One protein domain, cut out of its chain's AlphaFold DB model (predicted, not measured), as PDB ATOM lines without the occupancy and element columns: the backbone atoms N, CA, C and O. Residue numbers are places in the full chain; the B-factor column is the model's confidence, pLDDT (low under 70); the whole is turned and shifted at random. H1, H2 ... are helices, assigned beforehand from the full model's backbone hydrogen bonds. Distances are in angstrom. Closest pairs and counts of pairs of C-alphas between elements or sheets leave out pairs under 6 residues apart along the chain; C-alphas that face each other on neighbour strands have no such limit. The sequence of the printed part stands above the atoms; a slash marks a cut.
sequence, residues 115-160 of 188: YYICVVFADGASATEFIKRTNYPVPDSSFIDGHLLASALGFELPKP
ATOM      1  N   TYR A 115     -41.789  24.330   5.619       56.78
ATOM      2  CA  TYR A 115     -41.109  25.045   6.693       56.78
ATOM      3  C   TYR A 115     -40.178  26.101   6.120       56.78
ATOM      4  O   TYR A 115     -39.171  25.784   5.489       56.78
ATOM      5  N   TYR A 116     -40.482  27.364   6.405       61.00
ATOM      6  CA  TYR A 116     -39.595  28.479   6.105       61.00
ATOM      7  C   TYR A 116     -38.818  28.852   7.366       61.00
ATOM      8  O   TYR A 116     -39.404  29.248   8.375       61.00
ATOM      9  N   ILE A 117     -37.492  28.741   7.311       65.25
ATOM     10  CA  ILE A 117     -36.608  29.275   8.349       65.25
ATOM     11  C   ILE A 117     -36.266  30.713   7.959       65.25
ATOM     12  O   ILE A 117     -35.704  30.955   6.895       65.25
ATOM     13  N   CYS A 118     -36.609  31.669   8.821       68.75
ATOM     14  CA  CYS A 118     -36.239  33.070   8.644       68.75
ATOM     15  C   CYS A 118     -35.000  33.381   9.485       68.75
ATOM     16  O   CYS A 118     -35.032  33.259  10.708       68.75
ATOM     17  N   VAL A 119     -33.920  33.816   8.835       73.06
ATOM     18  CA  VAL A 119     -32.755  34.386   9.522       73.06
ATOM     19  C   VAL A 119     -32.984  35.887   9.652       73.06
ATOM     20  O   VAL A 119     -33.160  36.578   8.650       73.06
ATOM     21  N   VAL A 120     -33.013  36.390  10.885       75.19
ATOM     22  CA  VAL A 120     -33.215  37.815  11.173       75.19
ATOM     23  C   VAL A 120     -31.885  38.425  11.591       75.19
ATOM     24  O   VAL A 120     -31.235  37.935  12.511       75.19
ATOM     25  N   PHE A 121     -31.495  39.508  10.923       77.75
ATOM     26  CA  PHE A 121     -30.321  40.306  11.270       77.75
ATOM     27  C   PHE A 121     -30.756  41.558  12.032       77.75
ATOM     28  O   PHE A 121     -31.845  42.083  11.796       77.75
ATOM     29  N   ALA A 122     -29.908  42.044  12.939       80.94
ATOM     30  CA  ALA A 122     -30.177  43.273  13.686       80.94
ATOM     31  C   ALA A 122     -30.192  44.516  12.775       80.94
ATOM     32  O   ALA A 122     -30.910  45.479  13.037       80.94
ATOM     33  N   ASP A 123     -29.413  44.479  11.695       88.44
ATOM     34  CA  ASP A 123     -29.203  45.574  10.762       88.44
ATOM     35  C   ASP A 123     -29.026  45.064   9.320       88.44
ATOM     36  O   ASP A 123     -28.601  43.934   9.063       88.44
ATOM     37  N   GLY A 124     -29.349  45.925   8.351       81.94
ATOM     38  CA  GLY A 124     -29.253  45.586   6.928       81.94
ATOM     39  C   GLY A 124     -27.815  45.400   6.429       81.94
ATOM     40  O   GLY A 124     -27.599  44.676   5.454       81.94
ATOM     41  N   ALA A 125     -26.823  46.006   7.094       86.69
ATOM     42  CA  ALA A 125     -25.422  45.841   6.717       86.69
ATOM     43  C   ALA A 125     -24.933  44.423   7.046       86.69
ATOM     44  O   ALA A 125     -24.369  43.776   6.164       86.69
ATOM     45  N   SER A 126     -25.261  43.894   8.231       84.94
ATOM     46  CA  SER A 126     -24.994  42.491   8.585       84.94
ATOM     47  C   SER A 126     -25.650  41.499   7.623       84.94
ATOM     48  O   SER A 126     -25.004  40.539   7.204       84.94
ATOM     49  N   ALA A 127     -26.901  41.744   7.213       82.38
ATOM     50  CA  ALA A 127     -27.575  40.902   6.220       82.38
ATOM     51  C   ALA A 127     -26.830  40.905   4.872       82.38
ATOM     52  O   ALA A 127     -26.565  39.854   4.285       82.38
ATOM     53  N   THR A 128     -26.426  42.089   4.411       82.06
ATOM     54  CA  THR A 128     -25.695  42.261   3.147       82.06
ATOM     55  C   THR A 128     -24.319  41.595   3.196       82.06
ATOM     56  O   THR A 128     -23.894  40.960   2.230       82.06
ATOM     57  N   GLU A 129     -23.598  41.731   4.309       86.94
ATOM     58  CA  GLU A 129     -22.277  41.128   4.476       86.94
ATOM     59  C   GLU A 129     -22.357  39.600   4.555       86.94
ATOM     60  O   GLU A 129     -21.551  38.911   3.928       86.94
ATOM     61  N   PHE A 130     -23.366  39.059   5.243       85.00
ATOM     62  CA  PHE A 130     -23.631  37.624   5.290       85.00
ATOM     63  C   PHE A 130     -23.859  37.035   3.891       85.00
ATOM     64  O   PHE A 130     -23.231  36.045   3.516       85.00
ATOM     65  N   ILE A 131     -24.704  37.681   3.088       83.56
ATOM     66  CA  ILE A 131     -24.997  37.273   1.708       83.56
ATOM     67  C   ILE A 131     -23.737  37.319   0.829       83.56
ATOM     68  O   ILE A 131     -23.480  36.393   0.058       83.56
ATOM     69  N   LYS A 132     -22.906  38.361   0.970       84.06
ATOM     70  CA  LYS A 132     -21.631  38.472   0.241       84.06
ATOM     71  C   LYS A 132     -20.649  37.368   0.625       84.06
ATOM     72  O   LYS A 132     -20.040  36.766  -0.252       84.06
ATOM     73  N   ARG A 133     -20.498  37.088   1.924       85.06
ATOM     74  CA  ARG A 133     -19.570  36.063   2.434       85.06
ATOM     75  C   ARG A 133     -19.986  34.648   2.050       85.06
ATOM     76  O   ARG A 133     -19.126  33.812   1.810       85.06
ATOM     77  N   THR A 134     -21.288  34.396   1.970       82.44
ATOM     78  CA  THR A 134     -21.837  33.113   1.509       82.44
ATOM     79  C   THR A 134     -21.817  32.976  -0.016       82.44
ATOM     80  O   THR A 134     -22.143  31.915  -0.533       82.44
ATOM     81  N   ASN A 135     -21.413  34.015  -0.760       82.44
ATOM     82  CA  ASN A 135     -21.450  34.042  -2.224       82.44
ATOM     83  C   ASN A 135     -22.832  33.638  -2.779       82.44
ATOM     84  O   ASN A 135     -22.941  32.919  -3.776       82.44
ATOM     85  N   TYR A 136     -23.900  34.057  -2.092       81.25
ATOM     86  CA  TYR A 136     -25.258  33.694  -2.472       81.25
ATOM     87  C   TYR A 136     -25.643  34.420  -3.777       81.25
ATOM     88  O   TYR A 136     -25.429  35.629  -3.888       81.25
ATOM     89  N   PRO A 137     -26.215  33.727  -4.780       75.25
ATOM     90  CA  PRO A 137     -26.319  34.249  -6.147       75.25
ATOM     91  C   PRO A 137     -27.306  35.412  -6.315       75.25
ATOM     92  O   PRO A 137     -27.219  36.142  -7.299       75.25
ATOM     93  N   VAL A 138     -28.253  35.582  -5.387       76.50
ATOM     94  CA  VAL A 138     -29.297  36.615  -5.474       76.50
ATOM     95  C   VAL A 138     -29.328  37.430  -4.178       76.50
ATOM     96  O   VAL A 138     -29.996  37.023  -3.226       76.50
ATOM     97  N   PRO A 139     -28.611  38.564  -4.113       68.81
ATOM     98  CA  PRO A 139     -28.447  39.307  -2.869       68.81
ATOM     99  C   PRO A 139     -29.708  40.039  -2.400       68.81
ATOM    100  O   PRO A 139     -29.873  40.246  -1.203       68.81
ATOM    101  N   ASP A 140     -30.619  40.359  -3.321       71.25
ATOM    102  CA  ASP A 140     -31.860  41.091  -3.023       71.25
ATOM    103  C   ASP A 140     -33.079  40.165  -2.876       71.25
ATOM    104  O   ASP A 140     -34.231  40.602  -2.916       71.25
ATOM    105  N   SER A 141     -32.851  38.857  -2.748       67.69
ATOM    106  CA  SER A 141     -33.945  37.903  -2.617       67.69
ATOM    107  C   SER A 141     -34.625  38.029  -1.255       67.69
ATOM    108  O   SER A 141     -33.984  37.906  -0.215       67.69
ATOM    109  N   SER A 142     -35.952  38.179  -1.249       64.44
ATOM    110  CA  SER A 142     -36.752  38.099  -0.016       64.44
ATOM    111  C   SER A 142     -36.796  36.684   0.576       64.44
ATOM    112  O   SER A 142     -37.172  36.517   1.733       64.44
ATOM    113  N   PHE A 143     -36.421  35.671  -0.213       67.38
ATOM    114  CA  PHE A 143     -36.425  34.264   0.176       67.38
ATOM    115  C   PHE A 143     -35.075  33.615  -0.130       67.38
ATOM    116  O   PHE A 143     -34.595  33.636  -1.264       67.38
ATOM    117  N   ILE A 144     -34.457  33.016   0.881       72.25
ATOM    118  CA  ILE A 144     -33.190  32.302   0.725       72.25
ATOM    119  C   ILE A 144     -33.504  30.809   0.644       72.25
ATOM    120  O   ILE A 144     -34.157  30.259   1.528       72.25
ATOM    121  N   ASP A 145     -33.052  30.154  -0.423       75.62
ATOM    122  CA  ASP A 145     -33.127  28.705  -0.565       75.62
ATOM    123  C   ASP A 145     -32.138  28.063   0.417       75.62
ATOM    124  O   ASP A 145     -30.921  28.254   0.324       75.62
ATOM    125  N   GLY A 146     -32.671  27.295   1.369       74.00
ATOM    126  CA  GLY A 146     -31.890  26.627   2.405       74.00
ATOM    127  C   GLY A 146     -30.884  25.609   1.863       74.00
ATOM    128  O   GLY A 146     -29.833  25.433   2.472       74.00
ATOM    129  N   HIS A 147     -31.138  24.983   0.709       75.69
ATOM    130  CA  HIS A 147     -30.176  24.071   0.084       75.69
ATOM    131  C   HIS A 147     -29.000  24.817  -0.540       75.69
ATOM    132  O   HIS A 147     -27.854  24.396  -0.377       75.69
ATOM    133  N   LEU A 148     -29.265  25.939  -1.213       75.12
ATOM    134  CA  LEU A 148     -28.206  26.797  -1.747       75.12
ATOM    135  C   LEU A 148     -27.383  27.416  -0.617       75.12
ATOM    136  O   LEU A 148     -26.156  27.439  -0.696       75.12
ATOM    137  N   LEU A 149     -28.040  27.852   0.461       81.62
ATOM    138  CA  LEU A 149     -27.360  28.381   1.638       81.62
ATOM    139  C   LEU A 149     -26.510  27.316   2.344       81.62
ATOM    140  O   LEU A 149     -25.362  27.582   2.687       81.62
ATOM    141  N   ALA A 150     -27.037  26.107   2.539       81.56
ATOM    142  CA  ALA A 150     -26.274  25.013   3.134       81.56
ATOM    143  C   ALA A 150     -25.048  24.658   2.284       81.56
ATOM    144  O   ALA A 150     -23.952  24.534   2.825       81.56
ATOM    145  N   SER A 151     -25.204  24.608   0.957       80.06
ATOM    146  CA  SER A 151     -24.085  24.404   0.035       80.06
ATOM    147  C   SER A 151     -23.039  25.517   0.140       80.06
ATOM    148  O   SER A 151     -21.846  25.227   0.112       80.06
ATOM    149  N   ALA A 152     -23.467  26.774   0.271       78.75
ATOM    150  CA  ALA A 152     -22.580  27.921   0.455       78.75
ATOM    151  C   ALA A 152     -21.809  27.881   1.786       78.75
ATOM    152  O   ALA A 152     -20.672  28.342   1.862       78.75
ATOM    153  N   LEU A 153     -22.415  27.315   2.830       82.12
ATOM    154  CA  LEU A 153     -21.811  27.142   4.152       82.12
ATOM    155  C   LEU A 153     -20.994  25.842   4.286       82.12
ATOM    156  O   LEU A 153     -20.389  25.613   5.330       82.12
ATOM    157  N   GLY A 154     -20.966  24.995   3.251       83.62
ATOM    158  CA  GLY A 154     -20.249  23.718   3.262       83.62
ATOM    159  C   GLY A 154     -20.961  22.591   4.020       83.62
ATOM    160  O   GLY A 154     -20.316  21.622   4.411       83.62
ATOM    161  N   PHE A 155     -22.275  22.697   4.232       85.25
ATOM    162  CA  PHE A 155     -23.091  21.643   4.835       85.25
ATOM    163  C   PHE A 155     -23.810  20.818   3.765       85.25
ATOM    164  O   PHE A 155     -24.472  21.359   2.877       85.25
ATOM    165  N   GLU A 156     -23.751  19.492   3.886       80.75
ATOM    166  CA  GLU A 156     -24.551  18.589   3.060       80.75
ATOM    167  C   GLU A 156     -25.909  18.331   3.718       80.75
ATOM    168  O   GLU A 156     -26.005  17.711   4.778       80.75
ATOM    169  N   LEU A 157     -26.982  18.801   3.079       80.69
ATOM    170  CA  LEU A 157     -28.345  18.470   3.486       80.69
ATOM    171  C   LEU A 157     -28.812  17.168   2.820       80.69
ATOM    172  O   LEU A 157     -28.477  16.909   1.658       80.69
ATOM    173  N   PRO A 158     -29.635  16.356   3.511       81.94
ATOM    174  CA  PRO A 158     -30.216  15.161   2.917       81.94
ATOM    175  C   PRO A 158     -31.038  15.534   1.679       81.94
ATOM    176  O   PRO A 158     -31.816  16.488   1.693       81.94
ATOM    177  N   LYS A 159     -30.872  14.770   0.594       74.75
ATOM    178  CA  LYS A 159     -31.620  15.009  -0.647       74.75
ATOM    179  C   LYS A 159     -33.122  14.871  -0.374       74.75
ATOM    180  O   LYS A 159     -33.530  13.862   0.214       74.75
ATOM    181  N   PRO A 160     -33.956  15.828  -0.819       67.12
ATOM    182  CA  PRO A 160     -35.391  15.737  -0.617       67.12
ATOM    183  C   PRO A 160     -35.926  14.467  -1.288       67.12
ATOM    184  O   PRO A 160     -35.621  14.175  -2.444       67.12
TER     185      PRO A 160
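What this domain is: This is residues 115 to 160 of the 188 residues of an uncharacterized protein of Bradyrhizobium septentrionale (UniProt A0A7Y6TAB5). What is the shape? There is little regular structure: two short helices, H1 then H2, are joined by a wide loop, residues 134 to 145, that swings out to one side, while residues 115 to 123 and 153 to 160 make loose ends. How large is it? The 46 printed residues are all helix by class, with 17 in named elements and no named strand; the whole is only just compact, close to loose, with a radius of gyration of the C-alphas of 11.0 A and spans of 32 by 22 by 16 A.

Where its parts are: Where is the longest helix? H1, residues 124 to 133, begins at C-alpha 124 (-29.253, 45.586, 6.928) and is 14.3 A long. Where is H2? Residues 146 to 152, 9.6 A long, end at C-alpha 152 (-22.580, 27.921, 0.455).

How they stand to each other: Do H1 and H2 meet? They are apart, with no C-alpha of one within 8 A of the other. Are their backbones bonded? In H1 and H2 every O i to N i+4 pair is within hydrogen-bond range.

The domain as a whole: How far does it reach? The two C-alphas farthest apart, Asp 123 and Lys 159, are 32.7 A apart. Is it cut or uncertain? The printed part has no cut, the link from H1 to H2 is long, and pLDDT is under 70 at residues 115 to 118, 139, 141 to 143 and 160.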